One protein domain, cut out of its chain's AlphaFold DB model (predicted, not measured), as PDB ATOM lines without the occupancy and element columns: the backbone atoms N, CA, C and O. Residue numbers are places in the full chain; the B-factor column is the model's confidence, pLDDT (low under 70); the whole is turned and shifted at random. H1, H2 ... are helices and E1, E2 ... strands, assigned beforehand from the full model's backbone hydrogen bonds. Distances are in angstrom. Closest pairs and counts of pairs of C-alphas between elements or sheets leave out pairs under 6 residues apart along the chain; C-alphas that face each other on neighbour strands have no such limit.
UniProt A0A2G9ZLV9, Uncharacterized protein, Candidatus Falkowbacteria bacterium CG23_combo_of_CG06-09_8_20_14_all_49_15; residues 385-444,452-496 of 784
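AT A GLANCE: This is residues 385 to 444 and 452 to 496 of the 784 residues of an uncharacterized protein of Candidatus Falkowbacteria bacterium CG23_combo_of_CG06-09_8_20_14_all_49_15 (UniProt A0A2G9ZLV9). One short helix, H1, makes the core, with the helices H2 and H3 packed on it and the two-stranded hairpin E2 and E3 on another side; H4 follows a long loop, residues 473 to 484, and only its first residue, Glu 485, comes close to the start of H1 at Leu 393, the two helices making a corner there and H4 running off away from the rest. The printed part has 105 residues, mostly helix in its named elements, in the order E1, H1, H2, H3, E2, E3, H4, and E2 and E3 make an antiparallel sheet. It is compact, with a radius of gyration of the C-alphas of 14.1 A and spans of 43 by 30 by 27 A.

HOW THE PARTS SIT: E1, residues 389 to 391, pairs with no named strand; residues 385 to 386 pair antiparallel with its residues 389 to 390. H1, residues 393 to 402, and H2, residues 406 to 416, form a helical hairpin at a steep tilt of 40 degrees, touching closest at C-alphas 401 and 409, 6.0 A. H3, residues 427 to 441, touches H1 at a shallow tilt of 29 degrees, opposite ways, closest at C-alphas 394 and 435, 6.5 A. H3 touches H2 at a steep tilt of 38 degrees, the same way, closest at C-alphas 416 and 434, 5.2 A. E2, residues 460 to 463, and E3, residues 469 to 472, form a hairpin, with N 460 and O 472 at 2.9 A and N 470 and O 462 at 2.8 A, within hydrogen-bond range. The closest C-alphas of H1 and E2, 400 and 463, are 6.6 A apart. H4, residues 485 to 496, is close to H1 but not clearly touching, about perpendicular at 75 degrees, closest at C-alphas 393 and 485, 7.0 A. Every O i to N i+4 pair is within range in H1 and H3, 6 of 7 in H2 and 6 of 8 in H4.

IN THESE COORDINATES: E1 begins at C-alpha 389 (98.431, 92.551, 9.343). H3, the longest helix, measures 20.3 A, H4 17.0 A and H2 15.8 A. H4 ends at C-alpha 496 (85.264, 93.492, 8.074).

THE WHOLE: The C-alphas farthest apart, of Asn 421 and Pro 477, are 44.2 A apart. Residues 445 to 451 are not printed, and C-alphas 444 and 452 are 10.2 A apart across this cut. The link E3 to H4 is long. Mean pLDDT of the printed part is 72.6, and 42 residues are under 70, among them 474 to 496.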
ATOM      1  N   SER A 385     100.917  94.074  15.076       38.06
ATOM      2  CA  SER A 385     101.230  93.552  13.738       38.06
ATOM      3  C   SER A 385     101.720  92.111  13.839       38.06
ATOM      4  O   SER A 385     102.814  91.880  14.344       38.06
ATOM      5  N   ILE A 386     100.956  91.163  13.298       42.56
ATOM      6  CA  ILE A 386     101.446  89.813  12.981       42.56
ATOM      7  C   ILE A 386     101.475  89.711  11.458       42.56
ATOM      8  O   ILE A 386     100.480  90.022  10.808       42.56
ATOM      9  N   ASP A 387     102.619  89.357  10.873       44.41
ATOM     10  CA  ASP A 387     102.790  89.212   9.417       44.41
ATOM     11  C   ASP A 387     102.306  90.424   8.596       44.41
ATOM     12  O   ASP A 387     101.667  90.286   7.552       44.41
ATOM     13  N   LYS A 388     102.601  91.637   9.085       49.00
ATOM     14  CA  LYS A 388     102.190  92.929   8.493       49.00
ATOM     15  C   LYS A 388     100.671  93.168   8.471       49.00
ATOM     16  O   LYS A 388     100.212  94.100   7.812       49.00
ATOM     17  N   LYS A 389      99.877  92.360   9.181       47.03
ATOM     18  CA  LYS A 389      98.431  92.551   9.343       47.03
ATOM     19  C   LYS A 389      98.119  93.111  10.724       47.03
ATOM     20  O   LYS A 389      98.675  92.683  11.731       47.03
ATOM     21  N   HIS A 390      97.218  94.086  10.759       48.94
ATOM     22  CA  HIS A 390      96.791  94.763  11.976       48.94
ATOM     23  C   HIS A 390      95.763  93.920  12.750       48.94
ATOM     24  O   HIS A 390      94.680  93.629  12.241       48.94
ATOM     25  N   HIS A 391      96.081  93.563  13.994       60.38
ATOM     26  CA  HIS A 391      95.270  92.725  14.876       60.38
ATOM     27  C   HIS A 391      95.045  93.393  16.246       60.38
ATOM     28  O   HIS A 391      95.861  94.182  16.727       60.38
ATOM     29  N   THR A 392      93.921  93.071  16.895       76.44
ATOM     30  CA  THR A 392      93.740  93.277  18.345       76.44
ATOM     31  C   THR A 392      94.555  92.233  19.119       76.44
ATOM     32  O   THR A 392      94.914  91.216  18.532       76.44
ATOM     33  N   LEU A 393      94.816  92.414  20.420       78.12
ATOM     34  CA  LEU A 393      95.533  91.410  21.229       78.12
ATOM     35  C   LEU A 393      94.859  90.025  21.159       78.12
ATOM     36  O   LEU A 393      95.515  89.038  20.854       78.12
ATOM     37  N   SER A 394      93.534  89.961  21.314       78.25
ATOM     38  CA  SER A 394      92.730  88.740  21.160       78.25
ATOM     39  C   SER A 394      92.884  88.121  19.780       78.25
ATOM     40  O   SER A 394      92.899  86.902  19.666       78.25
ATOM     41  N   ALA A 395      92.934  88.935  18.722       78.06
ATOM     42  CA  ALA A 395      93.079  88.433  17.360       78.06
ATOM     43  C   ALA A 395      94.507  87.938  17.097       78.06
ATOM     44  O   ALA A 395      94.683  86.887  16.491       78.06
ATOM     45  N   ALA A 396      95.504  88.656  17.609       78.81
ATOM     46  CA  ALA A 396      96.910  88.290  17.548       78.81
ATOM     47  C   ALA A 396      97.162  86.964  18.282       78.81
ATOM     48  O   ALA A 396      97.752  86.039  17.731       78.81
ATOM     49  N   LEU A 397      96.623  86.837  19.494       82.69
ATOM     50  CA  LEU A 397      96.693  85.612  20.271       82.69
ATOM     51  C   LEU A 397      95.876  84.484  19.639       82.69
ATOM     52  O   LEU A 397      96.323  83.345  19.631       82.69
ATOM     53  N   TYR A 398      94.700  84.776  19.073       86.31
ATOM     54  CA  TYR A 398      93.921  83.769  18.354       86.31
ATOM     55  C   TYR A 398      94.721  83.172  17.201       86.31
ATOM     56  O   TYR A 398      94.779  81.953  17.092       86.31
ATOM     57  N   GLU A 399      95.369  83.998  16.379       84.00
ATOM     58  CA  GLU A 399      96.215  83.503  15.291       84.00
ATOM     59  C   GLU A 399      97.438  82.737  15.820       84.00
ATOM     60  O   GLU A 399      97.724  81.645  15.327       84.00
ATOM     61  N   ALA A 400      98.104  83.227  16.873       84.62
ATOM     62  CA  ALA A 400      99.232  82.526  17.490       84.62
ATOM     63  C   ALA A 400      98.833  81.133  18.013       84.62
ATOM     64  O   ALA A 400      99.487  80.137  17.706       84.62
ATOM     65  N   VAL A 401      97.723  81.037  18.752       87.81
ATOM     66  CA  VAL A 401      97.272  79.770  19.342       87.81
ATOM     67  C   VAL A 401      96.657  78.843  18.292       87.81
ATOM     68  O   VAL A 401      96.863  77.633  18.335       87.81
ATOM     69  N   LYS A 402      95.946  79.380  17.297       89.38
ATOM     70  CA  LYS A 402      95.393  78.594  16.183       89.38
ATOM     71  C   LYS A 402      96.486  77.868  15.395       89.38
ATOM     72  O   LYS A 402      96.261  76.727  14.992       89.38
ATOM     73  N   ASN A 403      97.645  78.499  15.225       89.88
ATOM     74  CA  ASN A 403      98.785  77.940  14.495       89.88
ATOM     75  C   ASN A 403      99.727  77.093  15.372       89.88
ATOM     76  O   ASN A 403     100.661  76.489  14.849       89.88
ATOM     77  N   ALA A 404      99.488  77.014  16.684       93.06
ATOM     78  CA  ALA A 404     100.291  76.206  17.596       93.06
ATOM     79  C   ALA A 404     100.030  74.695  17.436       93.06
ATOM     80  O   ALA A 404      99.026  74.270  16.851       93.06
ATOM     81  N   GLN A 405     100.921  73.874  17.997       96.12
ATOM     82  CA  GLN A 405     100.685  72.435  18.133       96.12
ATOM     83  C   GLN A 405      99.494  72.176  19.068       96.12
ATOM     84  O   GLN A 405      99.225  72.962  19.980       96.12
ATOM     85  N   ASP A 406      98.777  71.073  18.854       96.56
ATOM     86  CA  ASP A 406      97.554  70.776  19.611       96.56
ATOM     87  C   ASP A 406      97.812  70.624  21.117       96.56
ATOM     88  O   ASP A 406      97.010  71.099  21.912       96.56
ATOM     89  N   GLU A 407      98.981  70.120  21.524       96.38
ATOM     90  CA  GLU A 407      99.387  70.091  22.936       96.38
ATOM     91  C   GLU A 407      99.447  71.502  23.554       96.38
ATOM     92  O   GLU A 407      98.970  71.732  24.666       96.38
ATOM     93  N   THR A 408      99.984  72.480  22.820       95.62
ATOM     94  CA  THR A 408     100.056  73.880  23.262       95.62
ATOM     95  C   THR A 408      98.667  74.514  23.341       95.62
ATOM     96  O   THR A 408      98.371  75.237  24.296       95.62
ATOM     97  N   LYS A 409      97.787  74.215  22.375       96.19
ATOM     98  CA  LYS A 409      96.382  74.652  22.410       96.19
ATOM     99  C   LYS A 409      95.672  74.098  23.637       96.19
ATOM    100  O   LYS A 409      94.959  74.837  24.311       96.19
ATOM    101  N   ASP A 410      95.889  72.825  23.943       97.25
ATOM    102  CA  ASP A 410      95.197  72.136  25.025       97.25
ATOM    103  C   ASP A 410      95.655  72.645  26.402       97.25
ATOM    104  O   ASP A 410      94.825  72.874  27.292       97.25
ATOM    105  N   LYS A 411      96.953  72.947  26.557       96.62
ATOM    106  CA  LYS A 411      97.493  73.632  27.744       96.62
ATOM    107  C   LYS A 411      96.935  75.047  27.900       96.62
ATOM    108  O   LYS A 411      96.487  75.406  28.991       96.62
ATOM    109  N   PHE A 412      96.873  75.824  26.814       95.12
ATOM    110  CA  PHE A 412      96.266  77.160  26.829       95.12
ATOM    111  C   PHE A 412      94.786  77.101  27.248       95.12
ATOM    112  O   PHE A 412      94.349  77.852  28.120       95.12
ATOM    113  N   ILE A 413      94.004  76.172  26.682       96.19
ATOM    114  CA  ILE A 413      92.591  75.969  27.036       96.19
ATOM    115  C   ILE A 413      92.443  75.641  28.525       96.19
ATOM    116  O   ILE A 413      91.621  76.257  29.207       96.19
ATOM    117  N   SER A 414      93.250  74.706  29.029       96.00
ATOM    118  CA  SER A 414      93.186  74.226  30.416       96.00
ATOM    119  C   SER A 414      93.532  75.303  31.445       96.00
ATOM    120  O   SER A 414      93.025  75.268  32.564       96.00
ATOM    121  N   ARG A 415      94.333  76.307  31.064       94.44
ATOM    122  CA  ARG A 415      94.674  77.442  31.932       94.44
ATOM    123  C   ARG A 415      93.480  78.357  32.219       94.44
ATOM    124  O   ARG A 415      93.366  78.887  33.319       94.44
ATOM    125  N   TYR A 416      92.579  78.532  31.251       93.06
ATOM    126  CA  TYR A 416      91.432  79.448  31.369       93.06
ATOM    127  C   TYR A 416      90.089  78.729  31.565       93.06
ATOM    128  O   TYR A 416      89.090  79.324  31.987       93.06
ATOM    129  N   ILE A 417      90.021  77.437  31.255       93.56
ATOM    130  CA  ILE A 417      88.826  76.611  31.411       93.56
ATOM    131  C   ILE A 417      89.189  75.436  32.307       93.56
ATOM    132  O   ILE A 417      89.922  74.555  31.888       93.56
ATOM    133  N   SER A 418      88.652  75.414  33.526       93.50
ATOM    134  CA  SER A 418      88.864  74.320  34.475       93.50
ATOM    135  C   SER A 418      88.261  73.010  33.950       93.50
ATOM    136  O   SER A 418      87.098  72.991  33.546       93.50
ATOM    137  N   ASN A 419      89.047  71.928  33.983       92.06
ATOM    138  CA  ASN A 419      88.672  70.563  33.578       92.06
ATOM    139  C   ASN A 419      87.977  70.461  32.203       92.06
ATOM    140  O   ASN A 419      86.874  69.912  32.102       92.06
ATOM    141  N   PRO A 420      88.576  70.992  31.123       93.50
ATOM    142  CA  PRO A 420      87.968  70.913  29.809       93.50
ATOM    143  C   PRO A 420      88.130  69.485  29.265       93.50
ATOM    144  O   PRO A 420      89.238  68.967  29.177       93.50
ATOM    145  N   ASN A 421      87.031  68.846  28.859       97.19
ATOM    146  CA  ASN A 421      87.103  67.617  28.066       97.19
ATOM    147  C   ASN A 421      87.471  67.986  26.620       97.19
ATOM    148  O   ASN A 421      86.582  68.237  25.799       97.19
ATOM    149  N   ILE A 422      88.768  68.135  26.341       96.81
ATOM    150  CA  ILE A 422      89.259  68.596  25.040       96.81
ATOM    151  C   ILE A 422      89.283  67.429  24.053       96.81
ATOM    152  O   ILE A 422      89.861  66.379  24.301       96.81
ATOM    153  N   THR A 423      88.641  67.635  22.910       97.44
ATOM    154  CA  THR A 423      88.569  66.701  21.785       97.44
ATOM    155  C   THR A 423      88.837  67.473  20.501       97.44
ATOM    156  O   THR A 423      88.572  68.677  20.435       97.44
ATOM    157  N   ASP A 424      89.251  66.795  19.434       96.38
ATOM    158  CA  ASP A 424      89.482  67.453  18.138       96.38
ATOM    159  C   ASP A 424      88.240  68.205  17.633       96.38
ATOM    160  O   ASP A 424      88.340  69.280  17.040       96.38
ATOM    161  N   LYS A 425      87.042  67.693  17.952       95.94
ATOM    162  CA  LYS A 425      85.762  68.292  17.554       95.94
ATOM    163  C   LYS A 425      85.440  69.597  18.291       95.94
ATOM    164  O   LYS A 425      84.768  70.456  17.724       95.94
ATOM    165  N   ASN A 426      85.871  69.761  19.545       96.69
ATOM    166  CA  ASN A 426      85.528  70.936  20.359       96.69
ATOM    167  C   ASN A 426      86.709  71.886  20.629       96.69
ATOM    168  O   ASN A 426      86.463  72.998  21.108       96.69
ATOM    169  N   ARG A 427      87.946  71.508  20.269       96.31
ATOM    170  CA  ARG A 427      89.170  72.295  20.504       96.31
ATOM    171  C   ARG A 427      89.033  73.739  20.023       96.31
ATOM    172  O   ARG A 427      89.271  74.656  20.796       96.31
ATOM    173  N   GLY A 428      88.546  73.972  18.801       94.12
ATOM    174  CA  GLY A 428      88.367  75.332  18.261       94.12
ATOM    175  C   GLY A 428      87.360  76.204  19.037       94.12
ATOM    176  O   GLY A 428      87.564  77.412  19.203       94.12
ATOM    177  N   SER A 429      86.291  75.597  19.561       94.81
ATOM    178  CA  SER A 429      85.280  76.293  20.371       94.81
ATOM    179  C   SER A 429      85.806  76.608  21.773       94.81
ATOM    180  O   SER A 429      85.701  77.745  22.244       94.81
ATOM    181  N   LEU A 430      86.454  75.629  22.412       95.44
ATOM    182  CA  LEU A 430      87.108  75.804  23.707       95.44
ATOM    183  C   LEU A 430      88.231  76.838  23.638       95.44
ATOM    184  O   LEU A 430      88.335  77.669  24.537       95.44
ATOM    185  N   LEU A 431      88.989  76.871  22.543       95.06
ATOM    186  CA  LEU A 431      90.023  77.871  22.306       95.06
ATOM    187  C   LEU A 431      89.446  79.285  22.243       95.06
ATOM    188  O   LEU A 431      89.915  80.194  22.925       95.06
ATOM    189  N   SER A 432      88.358  79.454  21.493       89.94
ATOM    190  CA  SER A 432      87.650  80.733  21.403       89.94
ATOM    191  C   SER A 432      87.117  81.185  22.769       89.94
ATOM    192  O   SER A 432      87.150  82.374  23.092       89.94
ATOM    193  N   LYS A 433      86.644  80.242  23.596       91.75
ATOM    194  CA  LYS A 433      86.162  80.503  24.958       91.75
ATOM    195  C   LYS A 433      87.304  80.841  25.923       91.75
ATOM    196  O   LYS A 433      87.134  81.745  26.737       91.75
ATOM    197  N   ALA A 434      88.453  80.178  25.805       91.94
ATOM    198  CA  ALA A 434      89.652  80.458  26.591       91.94
ATOM    199  C   ALA A 434      90.204  81.861  26.291       91.94
ATOM    200  O   ALA A 434      90.433  82.630  27.218       91.94
ATOM    201  N   ILE A 435      90.284  82.253  25.013       89.06
ATOM    202  CA  ILE A 435      90.720  83.600  24.596       89.06
ATOM    203  C   ILE A 435      89.762  84.680  25.111       89.06
ATOM    204  O   ILE A 435      90.199  85.715  25.611       89.06
ATOM    205  N   ARG A 436      88.444  84.438  25.044       83.38
ATOM    206  CA  ARG A 436      87.454  85.351  25.640       83.38
ATOM    207  C   ARG A 436      87.635  85.466  27.152       83.38
ATOM    208  O   ARG A 436      87.590  86.574  27.664       83.38
ATOM    209  N   LYS A 437      87.840  84.349  27.856       84.06
ATOM    210  CA  LYS A 437      88.063  84.365  29.306       84.06
ATOM    211  C   LYS A 437      89.338  85.103  29.688       84.06
ATOM    212  O   LYS A 437      89.271  85.901  30.606       84.06
ATOM    213  N   MET A 438      90.439  84.893  28.970       84.25
ATOM    214  CA  MET A 438      91.691  85.618  29.186       84.25
ATOM    215  C   MET A 438      91.500  87.138  29.081       84.25
ATOM    216  O   MET A 438      91.928  87.881  29.960       84.25
ATOM    217  N   SER A 439      90.813  87.582  28.022       70.19
ATOM    218  CA  SER A 439      90.490  88.996  27.788       70.19
ATOM    219  C   SER A 439      89.704  89.619  28.956       70.19
ATOM    220  O   SER A 439      89.860  90.800  29.245       70.19
ATOM    221  N   VAL A 440      88.909  88.808  29.668       55.09
ATOM    222  CA  VAL A 440      88.125  89.219  30.846       55.09
ATOM    223  C   VAL A 440      88.909  89.067  32.161       55.09
ATOM    224  O   VAL A 440      88.743  89.881  33.061       55.09
ATOM    225  N   SER A 441      89.765  88.050  32.309       50.88
ATOM    226  CA  SER A 441      90.496  87.772  33.557       50.88
ATOM    227  C   SER A 441      91.674  88.715  33.809       50.88
ATOM    228  O   SER A 441      92.030  88.928  34.960       50.88
ATOM    229  N   ASN A 442      92.223  89.350  32.769       51.41
ATOM    230  CA  ASN A 442      93.240  90.404  32.916       51.41
ATOM    231  C   ASN A 442      92.670  91.744  33.439       51.41
ATOM    232  O   ASN A 442      93.341  92.767  33.358       51.41
ATOM    233  N   LEU A 443      91.432  91.763  33.953       43.66
ATOM    234  CA  LEU A 443      90.815  92.947  34.562       43.66
ATOM    235  C   LEU A 443      90.960  93.009  36.089       43.66
ATOM    236  O   LEU A 443      90.696  94.069  36.647       43.66
ATOM    237  N   LYS A 444      91.355  91.923  36.776       48.16
ATOM    238  CA  LYS A 444      91.593  91.933  38.233       48.16
ATOM    239  C   LYS A 444      92.628  90.886  38.662       48.16
ATOM    240  O   LYS A 444      92.292  89.704  38.712       48.16
ATOM    241  N   ARG A 452      98.305  96.410  32.670       42.19
ATOM    242  CA  ARG A 452      97.508  97.298  31.837       42.19
ATOM    243  C   ARG A 452      97.750  96.822  30.414       42.19
ATOM    244  O   ARG A 452      98.902  96.690  30.009       42.19
ATOM    245  N   ASN A 453      96.679  96.542  29.673       45.69
ATOM    246  CA  ASN A 453      96.711  96.199  28.250       45.69
ATOM    247  C   ASN A 453      97.315  97.362  27.430       45.69
ATOM    248  O   ASN A 453      96.614  98.074  26.712       45.69
ATOM    249  N   LEU A 454      98.618  97.598  27.563       44.56
ATOM    250  CA  LEU A 454      99.379  98.563  26.792       44.56
ATOM    251  C   LEU A 454      99.698  97.882  25.466       44.56
ATOM    252  O   LEU A 454     100.691  97.173  25.301       44.56
ATOM    253  N   VAL A 455      98.792  98.058  24.511       51.38
ATOM    254  CA  VAL A 455      99.049  97.698  23.121       51.38
ATOM    255  C   VAL A 455      99.965  98.775  22.543       51.38
ATOM    256  O   VAL A 455      99.488  99.830  22.122       51.38
ATOM    257  N   TYR A 456     101.279  98.534  22.538       54.44
ATOM    258  CA  TYR A 456     102.200  99.349  21.748       54.44
ATOM    259  C   TYR A 456     102.075  98.939  20.278       54.44
ATOM    260  O   TYR A 456     101.873  97.763  19.952       54.44
ATOM    261  N   ALA A 457     102.203  99.912  19.378       51.03
ATOM    262  CA  ALA A 457     102.373  99.606  17.968       51.03
ATOM    263  C   ALA A 457     103.610  98.705  17.798       51.03
ATOM    264  O   ALA A 457     104.680  98.995  18.331       51.03
ATOM    265  N   GLY A 458     103.452  97.585  17.093       57.16
ATOM    266  CA  GLY A 458     104.546  96.639  16.850       57.16
ATOM    267  C   GLY A 458     104.824  95.627  17.966       57.16
ATOM    268  O   GLY A 458     105.818  94.916  17.861       57.16
ATOM    269  N   ASN A 459     103.982  95.528  19.004       72.00
ATOM    270  CA  ASN A 459     104.081  94.430  19.974       72.00
ATOM    271  C   ASN A 459     104.047  93.060  19.287       72.00
ATOM    272  O   ASN A 459     103.303  92.862  18.323       72.00
ATOM    273  N   ARG A 460     104.797  92.105  19.836       72.00
ATOM    274  CA  ARG A 460     104.806  90.709  19.401       72.00
ATOM    275  C   ARG A 460     104.260  89.834  20.519       72.00
ATOM    276  O   ARG A 460     104.695  89.927  21.656       72.00
ATOM    277  N   VAL A 461     103.284  88.992  20.193       77.31
ATOM    278  CA  VAL A 461     102.756  87.996  21.131       77.31
ATOM    279  C   VAL A 461     103.515  86.697  20.902       77.31
ATOM    280  O   VAL A 461     103.482  86.152  19.798       77.31
ATOM    281  N   VAL A 462     104.198  86.208  21.931       81.50
ATOM    282  CA  VAL A 462     104.902  84.925  21.919       81.50
ATOM    283  C   VAL A 462     104.082  83.939  22.734       81.50
ATOM    284  O   VAL A 462     103.823  84.176  23.906       81.50
ATOM    285  N   LEU A 463     103.641  82.843  22.115       86.44
ATOM    286  CA  LEU A 463     102.987  81.736  22.813       86.44
ATOM    287  C   LEU A 463     104.031  80.653  23.092       86.44
ATOM    288  O   LEU A 463     104.612  80.097  22.158       86.44
ATOM    289  N   HIS A 464     104.259  80.344  24.362       89.12
ATOM    290  CA  HIS A 464     105.177  79.291  24.773       89.12
ATOM    291  C   HIS A 464     104.499  77.916  24.706       89.12
ATOM    292  O   HIS A 464     103.275  77.782  24.749       89.12
ATOM    293  N   SER A 465     105.313  76.865  24.617       89.00
ATOM    294  CA  SER A 465     104.851  75.471  24.497       89.00
ATOM    295  C   SER A 465     104.039  74.969  25.702       89.00
ATOM    296  O   SER A 465     103.302  73.988  25.582       89.00
ATOM    297  N   ASP A 466     104.144  75.640  26.850       90.00
ATOM    298  CA  ASP A 466     103.388  75.364  28.073       90.00
ATOM    299  C   ASP A 466     102.001  76.041  28.102       90.00
ATOM    300  O   ASP A 466     101.254  75.880  29.066       90.00
ATOM    301  N   GLY A 467     101.639  76.781  27.048       85.19
ATOM    302  CA  GLY A 467     100.378  77.514  26.952       85.19
ATOM    303  C   GLY A 467     100.379  78.869  27.667       85.19
ATOM    304  O   GLY A 467      99.324  79.499  27.745       85.19
ATOM    305  N   THR A 468     101.522  79.333  28.188       86.19
ATOM    306  CA  THR A 468     101.707  80.737  28.588       86.19
ATOM    307  C   THR A 468     101.950  81.614  27.366       86.19
ATOM    308  O   THR A 468     102.369  81.131  26.314       86.19
ATOM    309  N   PHE A 469     101.688  82.912  27.489       84.81
ATOM    310  CA  PHE A 469     102.069  83.874  26.465       84.81
ATOM    311  C   PHE A 469     102.762  85.082  27.087       84.81
ATOM    312  O   PHE A 469     102.453  85.477  28.210       84.81
ATOM    313  N   GLU A 470     103.657  85.679  26.314       80.62
ATOM    314  CA  GLU A 470     104.353  86.919  26.619       80.62
ATOM    315  C   GLU A 470     104.026  87.953  25.535       80.62
ATOM    316  O   GLU A 470     103.839  87.617  24.360       80.62
ATOM    317  N   VAL A 471     103.912  89.223  25.925       75.38
ATOM    318  CA  VAL A 471     103.791  90.338  24.980       75.38
ATOM    319  C   VAL A 471     105.119  91.080  24.974       75.38
ATOM    320  O   VAL A 471     105.382  91.910  25.840       75.38
ATOM    321  N   GLU A 472     105.953  90.790  23.982       77.88
ATOM    322  CA  GLU A 472     107.202  91.505  23.748       77.88
ATOM    323  C   GLU A 472     106.886  92.908  23.209       77.88
ATOM    324  O   GLU A 472     106.110  93.077  22.256       77.88
ATOM    325  N   LYS A 473     107.491  93.933  23.821       71.12
ATOM    326  CA  LYS A 473     107.316  95.326  23.404       71.12
ATOM    327  C   LYS A 473     107.903  95.545  22.006       71.12
ATOM    328  O   LYS A 473     109.061  95.223  21.753       71.12
ATOM    329  N   GLY A 474     107.112  96.139  21.116       69.56
ATOM    330  CA  GLY A 474     107.553  96.506  19.769       69.56
ATOM    331  C   GLY A 474     108.605  97.615  19.731       69.56
ATOM    332  O   GLY A 474     108.726  98.409  20.661       69.56
ATOM    333  N   THR A 475     109.324  97.726  18.611       60.88
ATOM    334  CA  THR A 475     110.353  98.759  18.374       60.88
ATOM    335  C   THR A 475     109.790 100.134  17.990       60.88
ATOM    336  O   THR A 475     110.556 101.032  17.642       60.88
ATOM    337  N   ALA A 476     108.466 100.326  18.003       58.97
ATOM    338  CA  ALA A 476     107.873 101.593  17.591       58.97
ATOM    339  C   ALA A 476     108.126 102.698  18.641       58.97
ATOM    340  O   ALA A 476     107.908 102.464  19.833       58.97
ATOM    341  N   PRO A 477     108.507 103.920  18.227       48.19
ATOM    342  CA  PRO A 477     108.866 105.022  19.128       48.19
ATOM    343  C   PRO A 477     107.671 105.709  19.830       48.19
ATOM    344  O   PRO A 477     107.831 106.799  20.370       48.19
ATOM    345  N   MET A 478     106.466 105.128  19.819       53.72
ATOM    346  CA  MET A 478     105.253 105.788  20.332       53.72
ATOM    347  C   MET A 478     105.014 105.542  21.831       53.72
ATOM    348  O   MET A 478     105.214 104.435  22.338       53.72
ATOM    349  N   GLU A 479     104.507 106.566  22.525       45.28
ATOM    350  CA  GLU A 479     104.019 106.469  23.906       45.28
ATOM    351  C   GLU A 479     102.755 105.596  24.006       45.28
ATOM    352  O   GLU A 479     101.943 105.510  23.080       45.28
ATOM    353  N   ALA A 480     102.592 104.907  25.137       45.97
ATOM    354  CA  ALA A 480     101.520 103.939  25.325       45.97
ATOM    355  C   ALA A 480     100.143 104.623  25.414       45.97
ATOM    356  O   ALA A 480      99.878 105.395  26.332       45.97
ATOM    357  N   GLY A 481      99.229 104.299  24.496       47.84
ATOM    358  CA  GLY A 481      97.826 104.705  24.598       47.84
ATOM    359  C   GLY A 481      97.007 103.668  25.369       47.84
ATOM    360  O   GLY A 481      96.828 102.552  24.885       47.84
ATOM    361  N   LEU A 482      96.466 104.027  26.539       45.44
ATOM    362  CA  LEU A 482      95.517 103.178  27.275       45.44
ATOM    363  C   LEU A 482      94.220 103.007  26.467       45.44
ATOM    364  O   LEU A 482      93.435 103.947  26.336       45.44
ATOM    365  N   ARG A 483      93.963 101.806  25.934       50.88
ATOM    366  CA  ARG A 483      92.670 101.452  25.323       50.88
ATOM    367  C   ARG A 483      92.266 100.029  25.700       50.88
ATOM    368  O   ARG A 483      93.078  99.114  25.624       50.88
ATOM    369  N   SER A 484      91.000  99.835  26.072       50.28
ATOM    370  CA  SER A 484      90.464  98.505  26.370       50.28
ATOM    371  C   SER A 484      90.306  97.667  25.096       50.28
ATOM    372  O   SER A 484      89.917  98.155  24.031       50.28
ATOM    373  N   GLU A 485      90.596  96.375  25.210       49.59
ATOM    374  CA  GLU A 485      90.549  95.407  24.114       49.59
ATOM    375  C   GLU A 485      89.152  95.270  23.487       49.59
ATOM    376  O   GLU A 485      89.009  95.121  22.271       49.59
ATOM    377  N   GLU A 486      88.102  95.401  24.297       48.00
ATOM    378  CA  GLU A 486      86.715  95.388  23.835       48.00
ATOM    379  C   GLU A 486      86.425  96.529  22.842       48.00
ATOM    380  O   GLU A 486      85.787  96.324  21.804       48.00
ATOM    381  N   ARG A 487      86.970  97.723  23.107       48.06
ATOM    382  CA  ARG A 487      86.821  98.901  22.243       48.06
ATOM    383  C   ARG A 487      87.522  98.700  20.895       48.06
ATOM    384  O   ARG A 487      87.012  99.136  19.866       48.06
ATOM    385  N   LEU A 488      88.641  97.971  20.876       52.00
ATOM    386  CA  LEU A 488      89.351  97.605  19.643       52.00
ATOM    387  C   LEU A 488      88.576  96.570  18.798       52.00
ATOM    388  O   LEU A 488      88.626  96.613  17.565       52.00
ATOM    389  N   ARG A 489      87.810  95.661  19.423       53.06
ATOM    390  CA  ARG A 489      86.968  94.675  18.708       53.06
ATOM    391  C   ARG A 489      85.778  95.320  18.002       53.06
ATOM    392  O   ARG A 489      85.507  94.996  16.849       53.06
ATOM    393  N   LYS A 490      85.107  96.264  18.665       49.19
ATOM    394  CA  LYS A 490      83.971  97.004  18.089       49.19
ATOM    395  C   LYS A 490      84.385  97.780  16.831       49.19
ATOM    396  O   LYS A 490      83.689  97.739  15.820       49.19
ATOM    397  N   ASN A 491      85.574  98.383  16.845       47.09
ATOM    398  CA  ASN A 491      86.099  99.115  15.690       47.09
ATOM    399  C   ASN A 491      86.523  98.198  14.527       47.09
ATOM    400  O   ASN A 491      86.331  98.552  13.368       47.09
ATOM    401  N   SER A 492      87.077  97.014  14.808       45.56
ATOM    402  CA  SER A 492      87.522  96.076  13.762       45.56
ATOM    403  C   SER A 492      86.365  95.342  13.074       45.56
ATOM    404  O   SER A 492      86.445  95.071  11.876       45.56
ATOM    405  N   GLN A 493      85.256  95.085  13.775       42.16
ATOM    406  CA  GLN A 493      84.056  94.490  13.175       42.16
ATOM    407  C   GLN A 493      83.409  95.393  12.115       42.16
ATOM    408  O   GLN A 493      82.970  94.880  11.089       42.16
ATOM    409  N   HIS A 494      83.440  96.719  12.296       37.12
ATOM    410  CA  HIS A 494      82.971  97.687  11.294       37.12
ATOM    411  C   HIS A 494      83.786  97.684   9.989       37.12
ATOM    412  O   HIS A 494      83.267  98.066   8.944       37.12
ATOM    413  N   ILE A 495      85.049  97.250  10.031       39.22
ATOM    414  CA  ILE A 495      85.947  97.222   8.865       39.22
ATOM    415  C   ILE A 495      85.792  95.914   8.067       39.22
ATOM    416  O   ILE A 495      86.043  95.889   6.865       39.22
ATOM    417  N   ILE A 496      85.369  94.819   8.709       38.03
ATOM    418  CA  ILE A 496      85.264  93.492   8.074       38.03
ATOM    419  C   ILE A 496      83.931  93.320   7.325       38.03
ATOM    420  O   ILE A 496      83.903  92.689   6.267       38.03
TER     421      ILE A 496